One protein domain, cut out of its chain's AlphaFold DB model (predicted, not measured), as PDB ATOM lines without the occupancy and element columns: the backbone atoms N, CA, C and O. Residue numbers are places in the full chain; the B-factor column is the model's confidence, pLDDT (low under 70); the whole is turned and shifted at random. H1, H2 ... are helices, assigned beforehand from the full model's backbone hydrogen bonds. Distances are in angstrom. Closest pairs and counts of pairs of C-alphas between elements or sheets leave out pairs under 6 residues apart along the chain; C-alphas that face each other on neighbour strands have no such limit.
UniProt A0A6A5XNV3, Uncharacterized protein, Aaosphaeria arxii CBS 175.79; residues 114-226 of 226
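This is residues 114 to 226 of the 226 residues of an uncharacterized protein of Aaosphaeria arxii CBS 175.79 (UniProt A0A6A5XNV3). A compact body of helices has H4 in its middle: the helical hairpin of H1 and H2 packs on one side of H4, H3 packs slantwise on H4 and H1, and H6 runs beside H3. The long last helix H7 crosses H4 with its first half, and residues 212 to 226 stick out from the body as a free arm. The printed part has 113 residues with seven named helices, H1 to H7 in order, and no named strand; the class is all helix. The whole is only just compact, close to loose, with a radius of gyration of the C-alphas of 15.7 A and spans of 51 by 36 by 24 A.

Start with H1, residues 114 to 125, and H2, residues 132 to 147: they form a helical hairpin, touch at the C-alphas of His 117 and Leu 140, their closest at 5.6 A, and run opposite ways at a shallow tilt of 14 degrees. H4, residues 168 to 180, makes with H1 and H2 a bundle, three helices at shallow tilts to each other; it touches H2 at a shallow tilt of 21 degrees, the closest C-alphas being those of Glu 141 and Ile 173, 6.0 A apart. H3, residues 151 to 162, touches H1, which takes part with residues 114 to 118 alone; the closest C-alphas are those of Trp 115 and Thr 156, 5.2 A apart. H3 and H6, residues 188 to 196, touch at a shallow tilt of 13 degrees, with C-alphas 158 and 190 closest at 6.6 A. H5, residues 182 to 186, and H6 touch only at the corner, and only just, with 3 pairs of C-alphas within 8 A. Look next at H7, residues 198 to 224: its residues 200 to 208 touch H4 at a steep tilt of 60 degrees, with C-alphas 208 and 179 closest at 5.3 A. H7 is apart from H1 and H2. In H2, H3, H4, H6 and H7 every O i to N i+4 pair is within hydrogen-bond range; H1 has 7 of 8, and H5 has 0 of 1 but 2 of 2 O i to N i+3 pairs.

Find C-alpha 114 at (-167.046, -278.046, -247.563), where H1 begins its 17.6 A. H2 is 22.0 A long, H3 16.4 A, H4 17.9 A, H5 8.1 A and H6 11.9 A. From C-alpha 198 at (-184.721, -279.259, -231.622), H7 runs 40.0 A to C-alpha 224 at (-202.628, -266.490, -264.980).

The C-alphas of Asn 126 and Ser 226 are the two farthest apart, 52.1 A. The printed part has no cut and no long link. Residues 164 to 166 have pLDDT under 70; the mean of the printed part is 91.8.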
ATOM      1  N   LEU A 114    -165.819-278.419-248.286       89.56
ATOM      2  CA  LEU A 114    -167.046-278.046-247.563       89.56
ATOM      3  C   LEU A 114    -166.751-277.549-246.145       89.56
ATOM      4  O   LEU A 114    -167.113-276.431-245.776       89.56
ATOM      5  N   TRP A 115    -166.042-278.372-245.370       89.38
ATOM      6  CA  TRP A 115    -165.628-278.019-244.015       89.38
ATOM      7  C   TRP A 115    -164.696-276.809-244.011       89.38
ATOM      8  O   TRP A 115    -164.842-275.911-243.184       89.38
ATOM      9  N   MET A 116    -163.777-276.749-244.976       89.00
ATOM     10  CA  MET A 116    -162.830-275.646-245.079       89.00
ATOM     11  C   MET A 116    -163.540-274.319-245.347       89.00
ATOM     12  O   MET A 116    -163.176-273.329-244.731       89.00
ATOM     13  N   HIS A 117    -164.572-274.277-246.194       90.88
ATOM     14  CA  HIS A 117    -165.369-273.070-246.422       90.88
ATOM     15  C   HIS A 117    -166.113-272.623-245.154       90.88
ATOM     16  O   HIS A 117    -166.049-271.444-244.808       90.88
ATOM     17  N   ALA A 118    -166.760-273.549-244.440       90.69
ATOM     18  CA  ALA A 118    -167.455-273.245-243.187       90.69
ATOM     19  C   ALA A 118    -166.495-272.676-242.128       90.69
ATOM     20  O   ALA A 118    -166.741-271.605-241.573       90.69
ATOM     21  N   MET A 119    -165.348-273.329-241.925       88.31
ATOM     22  CA  MET A 119    -164.310-272.852-241.009       88.31
ATOM     23  C   MET A 119    -163.674-271.547-241.472       88.31
ATOM     24  O   MET A 119    -163.361-270.679-240.660       88.31
ATOM     25  N   PHE A 120    -163.494-271.364-242.779       88.94
ATOM     26  CA  PHE A 120    -162.880-270.147-243.283       88.94
ATOM     27  C   PHE A 120    -163.741-268.920-243.002       88.94
ATOM     28  O   PHE A 120    -163.204-267.843-242.750       88.94
ATOM     29  N   TYR A 121    -165.065-269.087-243.008       90.31
ATOM     30  CA  TYR A 121    -166.002-268.029-242.656       90.31
ATOM     31  C   TYR A 121    -165.778-267.522-241.228       90.31
ATOM     32  O   TYR A 121    -165.700-266.313-241.008       90.31
ATOM     33  N   PHE A 122    -165.599-268.451-240.285       85.31
ATOM     34  CA  PHE A 122    -165.317-268.140-238.885       85.31
ATOM     35  C   PHE A 122    -164.036-267.309-238.729       85.31
ATOM     36  O   PHE A 122    -164.009-266.309-238.013       85.31
ATOM     37  N   PHE A 123    -162.976-267.659-239.464       82.69
ATOM     38  CA  PHE A 123    -161.755-266.854-239.464       82.69
ATOM     39  C   PHE A 123    -161.949-265.503-240.162       82.69
ATOM     40  O   PHE A 123    -161.458-264.491-239.672       82.69
ATOM     41  N   ALA A 124    -162.689-265.461-241.273       86.19
ATOM     42  CA  ALA A 124    -162.921-264.247-242.055       86.19
ATOM     43  C   ALA A 124    -163.628-263.132-241.275       86.19
ATOM     44  O   ALA A 124    -163.336-261.960-241.512       86.19
ATOM     45  N   GLU A 125    -164.502-263.481-240.330       83.00
ATOM     46  CA  GLU A 125    -165.186-262.518-239.459       83.00
ATOM     47  C   GLU A 125    -164.203-261.654-238.658       83.00
ATOM     48  O   GLU A 125    -164.376-260.439-238.541       83.00
ATOM     49  N   ASN A 126    -163.100-262.255-238.213       81.81
ATOM     50  CA  ASN A 126    -162.070-261.579-237.427       81.81
ATOM     51  C   ASN A 126    -161.067-260.789-238.279       81.81
ATOM     52  O   ASN A 126    -160.249-260.048-237.744       81.81
ATOM     53  N   LEU A 127    -161.105-260.944-239.603       78.94
ATOM     54  CA  LEU A 127    -160.074-260.420-240.497       78.94
ATOM     55  C   LEU A 127    -160.453-259.075-241.139       78.94
ATOM     56  O   LEU A 127    -159.608-258.413-241.736       78.94
ATOM     57  N   TRP A 128    -161.712-258.641-241.046       78.06
ATOM     58  CA  TRP A 128    -162.194-257.386-241.657       78.06
ATOM     59  C   TRP A 128    -161.838-257.227-243.149       78.06
ATOM     60  O   TRP A 128    -161.800-256.118-243.692       78.06
ATOM     61  N   VAL A 129    -161.610-258.340-243.851       81.69
ATOM     62  CA  VAL A 129    -161.353-258.342-245.289       81.69
ATOM     63  C   VAL A 129    -162.697-258.217-245.997       81.69
ATOM     64  O   VAL A 129    -163.505-259.145-246.022       81.69
ATOM     65  N   SER A 130    -162.948-257.037-246.565       78.44
ATOM     66  CA  SER A 130    -164.212-256.736-247.247       78.44
ATOM     67  C   SER A 130    -164.523-257.770-248.335       78.44
ATOM     68  O   SER A 130    -163.649-258.135-249.120       78.44
ATOM     69  N   ASN A 131    -165.783-258.205-248.408       87.69
ATOM     70  CA  ASN A 131    -166.312-259.187-249.366       87.69
ATOM     71  C   ASN A 131    -165.761-260.624-249.236       87.69
ATOM     72  O   ASN A 131    -166.222-261.499-249.968       87.69
ATOM     73  N   LEU A 132    -164.819-260.904-248.322       89.62
ATOM     74  CA  LEU A 132    -164.318-262.269-248.111       89.62
ATOM     75  C   LEU A 132    -165.433-263.180-247.591       89.62
ATOM     76  O   LEU A 132    -165.649-264.255-248.141       89.62
ATOM     77  N   GLN A 133    -166.181-262.721-246.587       91.69
ATOM     78  CA  GLN A 133    -167.320-263.444-246.017       91.69
ATOM     79  C   GLN A 133    -168.372-263.791-247.078       91.69
ATOM     80  O   GLN A 133    -168.716-264.958-247.238       91.69
ATOM     81  N   GLU A 134    -168.816-262.807-247.865       92.44
ATOM     82  CA  GLU A 134    -169.780-263.027-248.950       92.44
ATOM     83  C   GLU A 134    -169.257-264.051-249.967       92.44
ATOM     84  O   GLU A 134    -169.970-264.983-250.341       92.44
ATOM     85  N   ARG A 135    -167.982-263.934-250.369       91.81
ATOM     86  CA  ARG A 135    -167.355-264.899-251.279       91.81
ATOM     87  C   ARG A 135    -167.317-266.299-250.675       91.81
ATOM     88  O   ARG A 135    -167.534-267.270-251.395       91.81
ATOM     89  N   ILE A 136    -167.026-266.421-249.379       92.31
ATOM     90  CA  ILE A 136    -167.012-267.710-248.689       92.31
ATOM     91  C   ILE A 136    -168.400-268.341-248.676       92.31
ATOM     92  O   ILE A 136    -168.510-269.509-249.042       92.31
ATOM     93  N   LEU A 137    -169.441-267.579-248.341       93.62
ATOM     94  CA  LEU A 137    -170.821-268.068-248.334       93.62
ATOM     95  C   LEU A 137    -171.261-268.539-249.723       93.62
ATOM     96  O   LEU A 137    -171.762-269.651-249.846       93.62
ATOM     97  N   GLN A 138    -170.980-267.765-250.779       92.94
ATOM     98  CA  GLN A 138    -171.275-268.166-252.164       92.94
ATOM     99  C   GLN A 138    -170.598-269.494-252.533       92.94
ATOM    100  O   GLN A 138    -171.200-270.361-253.168       92.94
ATOM    101  N   LYS A 139    -169.334-269.670-252.130       91.69
ATOM    102  CA  LYS A 139    -168.590-270.906-252.390       91.69
ATOM    103  C   LYS A 139    -169.102-272.084-251.573       91.69
ATOM    104  O   LYS A 139    -169.182-273.185-252.108       91.69
ATOM    105  N   LEU A 140    -169.461-271.859-250.312       93.62
ATOM    106  CA  LEU A 140    -170.049-272.884-249.460       93.62
ATOM    107  C   LEU A 140    -171.406-273.339-250.002       93.62
ATOM    108  O   LEU A 140    -171.644-274.537-250.095       93.62
ATOM    109  N   GLU A 141    -172.268-272.401-250.392       94.31
ATOM    110  CA  GLU A 141    -173.585-272.684-250.967       94.31
ATOM    111  C   GLU A 141    -173.461-273.502-252.259       94.31
ATOM    112  O   GLU A 141    -174.086-274.556-252.387       94.31
ATOM    113  N   SER A 142    -172.574-273.084-253.170       92.12
ATOM    114  CA  SER A 142    -172.250-273.827-254.395       92.12
ATOM    115  C   SER A 142    -171.742-275.244-254.096       92.12
ATOM    116  O   SER A 142    -172.226-276.220-254.669       92.12
ATOM    117  N   ALA A 143    -170.807-275.386-253.150       92.56
ATOM    118  CA  ALA A 143    -170.285-276.688-252.747       92.56
ATOM    119  C   ALA A 143    -171.374-277.585-252.135       92.56
ATOM    120  O   ALA A 143    -171.446-278.768-252.468       92.56
ATOM    121  N   CYS A 144    -172.245-277.037-251.281       94.62
ATOM    122  CA  CYS A 144    -173.355-277.778-250.680       94.62
ATOM    123  C   CYS A 144    -174.329-278.275-251.751       94.62
ATOM    124  O   CYS A 144    -174.707-279.441-251.724       94.62
ATOM    125  N   ALA A 145    -174.663-277.445-252.741       93.62
ATOM    126  CA  ALA A 145    -175.536-277.840-253.845       93.62
ATOM    127  C   ALA A 145    -174.969-279.005-254.681       93.62
ATOM    128  O   ALA A 145    -175.732-279.803-255.223       93.62
ATOM    129  N   ILE A 146    -173.641-279.122-254.783       93.69
ATOM    130  CA  ILE A 146    -172.972-280.191-255.542       93.69
ATOM    131  C   ILE A 146    -172.802-281.465-254.701       93.69
ATOM    132  O   ILE A 146    -172.939-282.563-255.235       93.69
ATOM    133  N   TYR A 147    -172.491-281.329-253.410       95.12
ATOM    134  CA  TYR A 147    -172.003-282.424-252.562       95.12
ATOM    135  C   TYR A 147    -172.941-282.809-251.408       95.12
ATOM    136  O   TYR A 147    -172.515-283.518-250.495       95.12
ATOM    137  N   TRP A 148    -174.201-282.367-251.420       96.56
ATOM    138  CA  TRP A 148    -175.171-282.591-250.338       96.56
ATOM    139  C   TRP A 148    -175.365-284.068-249.942       96.56
ATOM    140  O   TRP A 148    -175.679-284.357-248.789       96.56
ATOM    141  N   ASP A 149    -175.187-285.019-250.863       95.81
ATOM    142  CA  ASP A 149    -175.419-286.453-250.632       95.81
ATOM    143  C   ASP A 149    -174.169-287.222-250.172       95.81
ATOM    144  O   ASP A 149    -174.221-288.440-249.963       95.81
ATOM    145  N   THR A 150    -173.053-286.517-249.981       95.88
ATOM    146  CA  THR A 150    -171.757-287.097-249.620       95.88
ATOM    147  C   THR A 150    -171.568-287.258-248.110       95.88
ATOM    148  O   THR A 150    -172.174-286.561-247.292       95.88
ATOM    149  N   GLU A 151    -170.669-288.162-247.705       95.00
ATOM    150  CA  GLU A 151    -170.321-288.327-246.287       95.00
ATOM    151  C   GLU A 151    -169.628-287.091-245.710       95.00
ATOM    152  O   GLU A 151    -169.812-286.798-244.522       95.00
ATOM    153  N   SER A 152    -168.870-286.346-246.521       93.12
ATOM    154  CA  SER A 152    -168.261-285.105-246.046       93.12
ATOM    155  C   SER A 152    -169.295-284.026-245.796       93.12
ATOM    156  O   SER A 152    -169.184-283.362-244.774       93.12
ATOM    157  N   PHE A 153    -170.344-283.898-246.619       95.75
ATOM    158  CA  PHE A 153    -171.443-282.989-246.286       95.75
ATOM    159  C   PHE A 153    -172.120-283.382-244.977       95.75
ATOM    160  O   PHE A 153    -172.297-282.532-244.109       95.75
ATOM    161  N   LEU A 154    -172.439-284.666-244.774       95.62
ATOM    162  CA  LEU A 154    -173.050-285.115-243.517       95.62
ATOM    163  C   LEU A 154    -172.166-284.817-242.305       95.62
ATOM    164  O   LEU A 154    -172.685-284.526-241.229       95.62
ATOM    165  N   LYS A 155    -170.843-284.922-242.468       93.62
ATOM    166  CA  LYS A 155    -169.879-284.558-241.432       93.62
ATOM    167  C   LYS A 155    -169.847-283.042-241.215       93.62
ATOM    168  O   LYS A 155    -170.046-282.615-240.092       93.62
ATOM    169  N   THR A 156    -169.681-282.244-242.269       93.56
ATOM    170  CA  THR A 156    -169.674-280.777-242.194       93.56
ATOM    171  C   THR A 156    -170.955-280.248-241.566       93.56
ATOM    172  O   THR A 156    -170.880-279.460-240.639       93.56
ATOM    173  N   ALA A 157    -172.124-280.722-241.996       94.81
ATOM    174  CA  ALA A 157    -173.397-280.346-241.396       94.81
ATOM    175  C   ALA A 157    -173.467-280.748-239.917       94.81
ATOM    176  O   ALA A 157    -174.000-279.997-239.106       94.81
ATOM    177  N   ALA A 158    -172.924-281.912-239.552       93.31
ATOM    178  CA  ALA A 158    -172.891-282.336-238.161       93.31
ATOM    179  C   ALA A 158    -172.014-281.448-237.292       93.31
ATOM    180  O   ALA A 158    -172.479-280.958-236.264       93.31
ATOM    181  N   ASP A 159    -170.791-281.205-237.735       91.19
ATOM    182  CA  ASP A 159    -169.837-280.363-237.031       91.19
ATOM    183  C   ASP A 159    -170.396-278.924-236.956       91.19
ATOM    184  O   ASP A 159    -170.514-278.365-235.872       91.19
ATOM    185  N   THR A 160    -170.932-278.379-238.058       91.81
ATOM    186  CA  THR A 160    -171.542-277.036-238.095       91.81
ATOM    187  C   THR A 160    -172.733-276.859-237.163       91.81
ATOM    188  O   THR A 160    -172.847-275.831-236.505       91.81
ATOM    189  N   LEU A 161    -173.632-277.838-237.099       92.12
ATOM    190  CA  LEU A 161    -174.832-277.736-236.271       92.12
ATOM    191  C   LEU A 161    -174.581-278.116-234.807       92.12
ATOM    192  O   LEU A 161    -175.470-277.950-233.980       92.12
ATOM    193  N   THR A 162    -173.422-278.670-234.458       90.44
ATOM    194  CA  THR A 162    -173.110-279.034-233.066       90.44
ATOM    195  C   THR A 162    -172.085-278.106-232.433       90.44
ATOM    196  O   THR A 162    -172.130-277.893-231.220       90.44
ATOM    197  N   GLU A 163    -171.199-277.515-233.228       82.38
ATOM    198  CA  GLU A 163    -170.248-276.528-232.748       82.38
ATOM    199  C   GLU A 163    -170.931-275.190-232.450       82.38
ATOM    200  O   GLU A 163    -171.534-274.545-233.303       82.38
ATOM    201  N   VAL A 164    -170.783-274.748-231.201       61.84
ATOM    202  CA  VAL A 164    -171.395-273.522-230.657       61.84
ATOM    203  C   VAL A 164    -170.861-272.247-231.329       61.84
ATOM    204  O   VAL A 164    -171.480-271.192-231.217       61.84
ATOM    205  N   CYS A 165    -169.726-272.330-232.025       61.12
ATOM    206  CA  CYS A 165    -168.990-271.171-232.527       61.12
ATOM    207  C   CYS A 165    -169.288-270.812-233.988       61.12
ATOM    208  O   CYS A 165    -168.759-269.812-234.469       61.12
ATOM    209  N   LEU A 166    -170.087-271.601-234.713       67.06
ATOM    210  CA  LEU A 166    -170.337-271.333-236.128       67.06
ATOM    211  C   LEU A 166    -171.525-270.386-236.332       67.06
ATOM    212  O   LEU A 166    -172.551-270.465-235.659       67.06
ATOM    213  N   ASN A 167    -171.337-269.445-237.259       84.75
ATOM    214  CA  ASN A 167    -172.224-268.309-237.483       84.75
ATOM    215  C   ASN A 167    -173.601-268.746-238.047       84.75
ATOM    216  O   ASN A 167    -173.716-269.750-238.765       84.75
ATOM    217  N   ASP A 168    -174.648-267.974-237.739       90.44
ATOM    218  CA  ASP A 168    -176.010-268.151-238.245       90.44
ATOM    219  C   ASP A 168    -176.064-268.193-239.790       90.44
ATOM    220  O   ASP A 168    -176.876-268.939-240.331       90.44
ATOM    221  N   GLU A 169    -175.192-267.484-240.524       94.00
ATOM    222  CA  GLU A 169    -175.198-267.513-242.003       94.00
ATOM    223  C   GLU A 169    -174.718-268.849-242.592       94.00
ATOM    224  O   GLU A 169    -175.305-269.370-243.542       94.00
ATOM    225  N   VAL A 170    -173.670-269.439-242.009       94.56
ATOM    226  CA  VAL A 170    -173.180-270.775-242.393       94.56
ATOM    227  C   VAL A 170    -174.237-271.822-242.044       94.56
ATOM    228  O   VAL A 170    -174.562-272.689-242.857       94.56
ATOM    229  N   THR A 171    -174.825-271.693-240.852       95.00
ATOM    230  CA  THR A 171    -175.938-272.531-240.397       95.00
ATOM    231  C   THR A 171    -177.116-272.464-241.370       95.00
ATOM    232  O   THR A 171    -177.652-273.503-241.748       95.00
ATOM    233  N   ASP A 172    -177.504-271.269-241.817       95.69
ATOM    234  CA  ASP A 172    -178.614-271.064-242.752       95.69
ATOM    235  C   ASP A 172    -178.384-271.786-244.090       95.69
ATOM    236  O   ASP A 172    -179.296-272.447-244.585       95.69
ATOM    237  N   ILE A 173    -177.162-271.768-244.638       96.94
ATOM    238  CA  ILE A 173    -176.819-272.523-245.859       96.94
ATOM    239  C   ILE A 173    -177.006-274.034-245.653       96.94
ATOM    240  O   ILE A 173    -177.605-274.712-246.496       96.94
ATOM    241  N   ILE A 174    -176.536-274.577-244.527       96.75
ATOM    242  CA  ILE A 174    -176.693-276.004-244.213       96.75
ATOM    243  C   ILE A 174    -178.174-276.363-244.038       96.75
ATOM    244  O   ILE A 174    -178.636-277.358-244.601       96.75
ATOM    245  N   ILE A 175    -178.944-275.540-243.320       97.44
ATOM    246  CA  ILE A 175    -180.384-275.746-243.112       97.44
ATOM    247  C   ILE A 175    -181.145-275.690-244.439       97.44
ATOM    248  O   ILE A 175    -181.971-276.567-244.698       97.44
ATOM    249  N   LYS A 176    -180.842-274.716-245.306       97.56
ATOM    250  CA  LYS A 176    -181.398-274.626-246.664       97.56
ATOM    251  C   LYS A 176    -181.094-275.872-247.482       97.56
ATOM    252  O   LYS A 176    -182.000-276.408-248.114       97.56
ATOM    253  N   THR A 177    -179.862-276.368-247.418       97.62
ATOM    254  CA  THR A 177    -179.455-277.584-248.136       97.62
ATOM    255  C   THR A 177    -180.223-278.809-247.632       97.62
ATOM    256  O   THR A 177    -180.773-279.562-248.433       97.62
ATOM    257  N   ILE A 178    -180.352-278.987-246.311       97.56
ATOM    258  CA  ILE A 178    -181.133-280.090-245.721       97.56
ATOM    259  C   ILE A 178    -182.618-279.986-246.092       97.56
ATOM    260  O   ILE A 178    -183.245-280.996-246.403       97.56
ATOM    261  N   ALA A 179    -183.191-278.781-246.069       97.12
ATOM    262  CA  ALA A 179    -184.590-278.557-246.426       97.12
ATOM    263  C   ALA A 179    -184.868-278.825-247.916       97.12
ATOM    264  O   ALA A 179    -185.920-279.372-248.246       97.12
ATOM    265  N   ALA A 180    -183.928-278.476-248.802       96.69
ATOM    266  CA  ALA A 180    -184.008-278.765-250.234       96.69
ATOM    267  C   ALA A 180    -183.885-280.271-250.543       96.69
ATOM    268  O   ALA A 180    -184.505-280.754-251.488       96.69
ATOM    269  N   HIS A 181    -183.139-281.011-249.718       96.94
ATOM    270  CA  HIS A 181    -182.881-282.447-249.855       96.94
ATOM    271  C   HIS A 181    -183.409-283.219-248.642       96.94
ATOM    272  O   HIS A 181    -182.650-283.777-247.844       96.94
ATOM    273  N   PHE A 182    -184.734-283.232-248.474       93.88
ATOM    274  CA  PHE A 182    -185.392-283.754-247.273       93.88
ATOM    275  C   PHE A 182    -185.034-285.214-246.948       93.88
ATOM    276  O   PHE A 182    -185.026-285.604-245.786       93.88
ATOM    277  N   GLU A 183    -184.655-286.035-247.924       95.88
ATOM    278  CA  GLU A 183    -184.141-287.391-247.707       95.88
ATOM    279  C   GLU A 183    -182.954-287.459-246.727       95.88
ATOM    280  O   GLU A 183    -182.741-288.493-246.082       95.88
ATOM    281  N   LEU A 184    -182.219-286.356-246.544       96.81
ATOM    282  CA  LEU A 184    -181.143-286.237-245.566       96.81
ATOM    283  C   LEU A 184    -181.626-286.413-244.122       96.81
ATOM    284  O   LEU A 184    -180.859-286.907-243.295       96.81
ATOM    285  N   ILE A 185    -182.897-286.126-243.806       95.69
ATOM    286  CA  ILE A 185    -183.446-286.332-242.453       95.69
ATOM    287  C   ILE A 185    -183.501-287.813-242.045       95.69
ATOM    288  O   ILE A 185    -183.675-288.138-240.868       95.69
ATOM    289  N   HIS A 186    -183.353-288.728-243.007       96.19
ATOM    290  CA  HIS A 186    -183.270-290.166-242.761       96.19
ATOM    291  C   HIS A 186    -181.839-290.656-242.524       96.19
ATOM    292  O   HIS A 186    -181.663-291.794-242.089       96.19
ATOM    293  N   LYS A 187    -180.820-289.826-242.778       97.31
ATOM    294  CA  LYS A 187    -179.422-290.152-242.485       97.31
ATOM    295  C   LYS A 187    -179.181-290.038-240.983       97.31
ATOM    296  O   LYS A 187    -179.511-289.020-240.376       97.31
ATOM    297  N   ASP A 188    -178.572-291.062-240.387       96.50
ATOM    298  CA  ASP A 188    -178.450-291.189-238.927       96.50
ATOM    299  C   ASP A 188    -177.796-289.970-238.256       96.50
ATOM    300  O   ASP A 188    -178.274-289.525-237.211       96.50
ATOM    301  N   LYS A 189    -176.756-289.389-238.874       94.69
ATOM    302  CA  LYS A 189    -176.062-288.187-238.372       94.69
ATOM    303  C   LYS A 189    -177.017-286.994-238.250       94.69
ATOM    304  O   LYS A 189    -177.217-286.479-237.154       94.69
ATOM    305  N   ILE A 190    -177.668-286.616-239.352       95.94
ATOM    306  CA  ILE A 190    -178.611-285.487-239.395       95.94
ATOM    307  C   ILE A 190    -179.802-285.749-238.478       95.94
ATOM    308  O   ILE A 190    -180.170-284.897-237.675       95.94
ATOM    309  N   ARG A 191    -180.367-286.959-238.524       96.06
ATOM    310  CA  ARG A 191    -181.494-287.343-237.670       96.06
ATOM    311  C   ARG A 191    -181.177-287.186-236.185       96.06
ATOM    312  O   ARG A 191    -182.027-286.723-235.425       96.06
ATOM    313  N   THR A 192    -179.975-287.589-235.779       96.44
ATOM    314  CA  THR A 192    -179.504-287.466-234.396       96.44
ATOM    315  C   THR A 192    -179.436-286.000-233.991       96.44
ATOM    316  O   THR A 192    -180.025-285.634-232.982       96.44
ATOM    317  N   ILE A 193    -178.848-285.139-234.824       95.44
ATOM    318  CA  ILE A 193    -178.733-283.697-234.553       95.44
ATOM    319  C   ILE A 193    -180.096-283.025-234.444       95.44
ATOM    320  O   ILE A 193    -180.346-282.304-233.486       95.44
ATOM    321  N   LEU A 194    -181.001-283.275-235.392       95.38
ATOM    322  CA  LEU A 194    -182.331-282.661-235.378       95.38
ATOM    323  C   LEU A 194    -183.152-283.105-234.157       95.38
ATOM    324  O   LEU A 194    -183.962-282.337-233.639       95.38
ATOM    325  N   ARG A 195    -182.939-284.335-233.672       96.19
ATOM    326  CA  ARG A 195    -183.563-284.835-232.441       96.19
ATOM    327  C   ARG A 195    -182.941-284.210-231.192       96.19
ATOM    328  O   ARG A 195    -183.673-283.824-230.286       96.19
ATOM    329  N   ASP A 196    -181.615-284.162-231.139       95.56
ATOM    330  CA  ASP A 196    -180.865-283.775-229.945       95.56
ATOM    331  C   ASP A 196    -180.807-282.244-229.784       95.56
ATOM    332  O   ASP A 196    -180.732-281.742-228.664       95.56
ATOM    333  N   ILE A 197    -180.941-281.495-230.885       94.50
ATOM    334  CA  ILE A 197    -180.990-280.031-230.924       94.50
ATOM    335  C   ILE A 197    -182.261-279.575-231.674       94.50
ATOM    336  O   ILE A 197    -182.216-279.223-232.858       94.50
ATOM    337  N   PRO A 198    -183.424-279.525-230.989       93.62
ATOM    338  CA  PRO A 198    -184.721-279.259-231.622       93.62
ATOM    339  C   PRO A 198    -184.830-277.919-232.363       93.62
ATOM    340  O   PRO A 198    -185.662-277.794-233.262       93.62
ATOM    341  N   ARG A 199    -183.991-276.923-232.026       94.38
ATOM    342  CA  ARG A 199    -183.916-275.642-232.755       94.38
ATOM    343  C   ARG A 199    -183.687-275.880-234.249       94.38
ATOM    344  O   ARG A 199    -184.370-275.268-235.060       94.38
ATOM    345  N   TYR A 200    -182.782-276.785-234.620       94.88
ATOM    346  CA  TYR A 200    -182.485-277.037-236.031       94.88
ATOM    347  C   TYR A 200    -183.595-277.815-236.732       94.88
ATOM    348  O   TYR A 200    -183.884-277.531-237.888       94.88
ATOM    349  N   ALA A 201    -184.287-278.725-236.036       95.62
ATOM    350  CA  ALA A 201    -185.483-279.364-236.589       95.62
ATOM    351  C   ALA A 201    -186.559-278.330-236.933       95.62
ATOM    352  O   ALA A 201    -187.156-278.388-238.007       95.62
ATOM    353  N   PHE A 202    -186.774-277.362-236.040       96.56
ATOM    354  CA  PHE A 202    -187.702-276.264-236.279       96.56
ATOM    355  C   PHE A 202    -187.278-275.408-237.483       96.56
ATOM    356  O   PHE A 202    -188.093-275.191-238.374       96.56
ATOM    357  N   LEU A 203    -186.003-275.013-237.569       96.12
ATOM    358  CA  LEU A 203    -185.486-274.220-238.693       96.12
ATOM    359  C   LEU A 203    -185.601-274.950-240.041       96.12
ATOM    360  O   LEU A 203    -185.983-274.334-241.034       96.12
ATOM    361  N   VAL A 204    -185.338-276.262-240.085       96.81
ATOM    362  CA  VAL A 204    -185.548-277.072-241.299       96.81
ATOM    363  C   VAL A 204    -187.022-277.053-241.710       96.81
ATOM    364  O   VAL A 204    -187.319-276.822-242.879       96.81
ATOM    365  N   LEU A 205    -187.956-277.244-240.770       97.12
ATOM    366  CA  LEU A 205    -189.394-277.225-241.064       97.12
ATOM    367  C   LEU A 205    -189.874-275.855-241.563       97.12
ATOM    368  O   LEU A 205    -190.616-275.798-242.542       97.12
ATOM    369  N   GLU A 206    -189.437-274.763-240.931       97.25
ATOM    370  CA  GLU A 206    -189.744-273.405-241.397       97.25
ATOM    371  C   GLU A 206    -189.203-273.164-242.808       97.25
ATOM    372  O   GLU A 206    -189.881-272.572-243.651       97.25
ATOM    373  N   GLN A 207    -187.987-273.633-243.090       97.12
ATOM    374  CA  GLN A 207    -187.385-273.474-244.406       97.12
ATOM    375  C   GLN A 207    -188.129-274.289-245.473       97.12
ATOM    376  O   GLN A 207    -188.398-273.771-246.555       97.12
ATOM    377  N   MET A 208    -188.547-275.517-245.158       95.31
ATOM    378  CA  MET A 208    -189.387-276.323-246.049       95.31
ATOM    379  C   MET A 208    -190.729-275.649-246.348       95.31
ATOM    380  O   MET A 208    -191.167-275.631-247.498       95.31
ATOM    381  N   GLU A 209    -191.388-275.079-245.335       96.75
ATOM    382  CA  GLU A 209    -192.657-274.369-245.515       96.75
ATOM    383  C   GLU A 209    -192.504-273.181-246.477       96.75
ATOM    384  O   GLU A 209    -193.339-272.987-247.368       96.75
ATOM    385  N   LYS A 210    -191.413-272.412-246.339       94.94
ATOM    386  CA  LYS A 210    -191.094-271.293-247.239       94.94
ATOM    387  C   LYS A 210    -190.943-271.758-248.685       94.94
ATOM    388  O   LYS A 210    -191.527-271.141-249.573       94.94
ATOM    389  N   GLU A 211    -190.204-272.839-248.929       92.19
ATOM    390  CA  GLU A 211    -190.011-273.361-250.287       92.19
ATOM    391  C   GLU A 211    -191.317-273.903-250.888       92.19
ATOM    392  O   GLU A 211    -191.639-273.605-252.037       92.19
ATOM    393  N   MET A 212    -192.149-274.598-250.102       92.44
ATOM    394  CA  MET A 212    -193.472-275.047-250.563       92.44
ATOM    395  C   MET A 212    -194.396-273.879-250.931       92.44
ATOM    396  O   MET A 212    -195.164-273.974-251.891       92.44
ATOM    397  N   ARG A 213    -194.333-272.774-250.179       95.12
ATOM    398  CA  ARG A 213    -195.125-271.572-250.462       95.12
ATOM    399  C   ARG A 213    -194.700-270.913-251.773       95.12
ATOM    400  O   ARG A 213    -195.573-270.620-252.585       95.12
ATOM    401  N   LYS A 214    -193.391-270.764-252.010       93.56
ATOM    402  CA  LYS A 214    -192.850-270.214-253.266       93.56
ATOM    403  C   LYS A 214    -193.301-271.023-254.482       93.56
ATOM    404  O   LYS A 214    -193.849-270.460-255.420       93.56
ATOM    405  N   VAL A 215    -193.181-272.354-254.422       92.62
ATOM    406  CA  VAL A 215    -193.610-273.246-255.517       92.62
ATOM    407  C   VAL A 215    -195.095-273.068-255.846       92.62
ATOM    408  O   VAL A 215    -195.488-273.117-257.013       92.62
ATOM    409  N   LYS A 216    -195.937-272.856-254.828       93.94
ATOM    410  CA  LYS A 216    -197.365-272.607-255.026       93.94
ATOM    411  C   LYS A 216    -197.623-271.260-255.712       93.94
ATOM    412  O   LYS A 216    -198.430-271.208-256.635       93.94
ATOM    413  N   GLU A 217    -196.946-270.201-255.276       94.69
ATOM    414  CA  GLU A 217    -197.067-268.855-255.856       94.69
ATOM    415  C   GLU A 217    -196.609-268.833-257.326       94.69
ATOM    416  O   GLU A 217    -197.319-268.308-258.185       94.69
ATOM    417  N   ASP A 218    -195.491-269.492-257.643       93.31
ATOM    418  CA  ASP A 218    -194.968-269.601-259.011       93.31
ATOM    419  C   ASP A 218    -195.923-270.372-259.939       93.31
ATOM    420  O   ASP A 218    -196.135-269.990-261.096       93.31
ATOM    421  N   ALA A 219    -196.554-271.436-259.429       92.94
ATOM    422  CA  ALA A 219    -197.551-272.200-260.175       92.94
ATOM    423  C   ALA A 219    -198.812-271.370-260.476       92.94
ATOM    424  O   ALA A 219    -199.340-271.432-261.586       92.94
ATOM    425  N   GLU A 220    -199.280-270.571-259.514       94.75
ATOM    426  CA  GLU A 220    -200.438-269.692-259.695       94.75
ATOM    427  C   GLU A 220    -200.146-268.585-260.725       94.75
ATOM    428  O   GLU A 220    -200.963-268.362-261.624       94.75
ATOM    429  N   MET A 221    -198.960-267.963-260.683       91.69
ATOM    430  CA  MET A 221    -198.549-266.958-261.676       91.69
ATOM    431  C   MET A 221    -198.467-267.534-263.094       91.69
ATOM    432  O   MET A 221    -198.999-266.935-264.027       91.69
ATOM    433  N   SER A 222    -197.890-268.730-263.262       92.12
ATOM    434  CA  SER A 222    -197.788-269.367-264.582       92.12
ATOM    435  C   SER A 222    -199.152-269.697-265.203       92.12
ATOM    436  O   SER A 222    -199.249-269.758-266.427       92.12
ATOM    437  N   THR A 223    -200.196-269.922-264.397       90.94
ATOM    438  CA  THR A 223    -201.561-270.187-264.896       90.94
ATOM    439  C   THR A 223    -202.358-268.926-265.230       90.94
ATOM    440  O   THR A 223    -203.345-269.010-265.954       90.94
ATOM    441  N   ALA A 224    -201.957-267.762-264.713       87.38
ATOM    442  CA  ALA A 224    -202.628-266.490-264.980       87.38
ATOM    443  C   ALA A 224    -202.182-265.841-266.306       87.38
ATOM    444  O   ALA A 224    -202.892-264.988-266.836       87.38
ATOM    445  N   GLU A 225    -201.019-266.234-266.834       84.19
ATOM    446  CA  GLU A 225    -200.439-265.702-268.077       84.19
ATOM    447  C   GLU A 225    -200.788-266.520-269.337       84.19
ATOM    448  O   GLU A 225    -200.474-266.091-270.451       84.19
ATOM    449  N   SER A 226    -201.440-267.678-269.177       71.62
ATOM    450  CA  SER A 226    -201.884-268.574-270.260       71.62
ATOM    451  C   SER A 226    -203.354-268.386-270.618       71.62
ATOM    452  O   SER A 226    -203.665-268.320-271.828       71.62
TER     453      SER A 226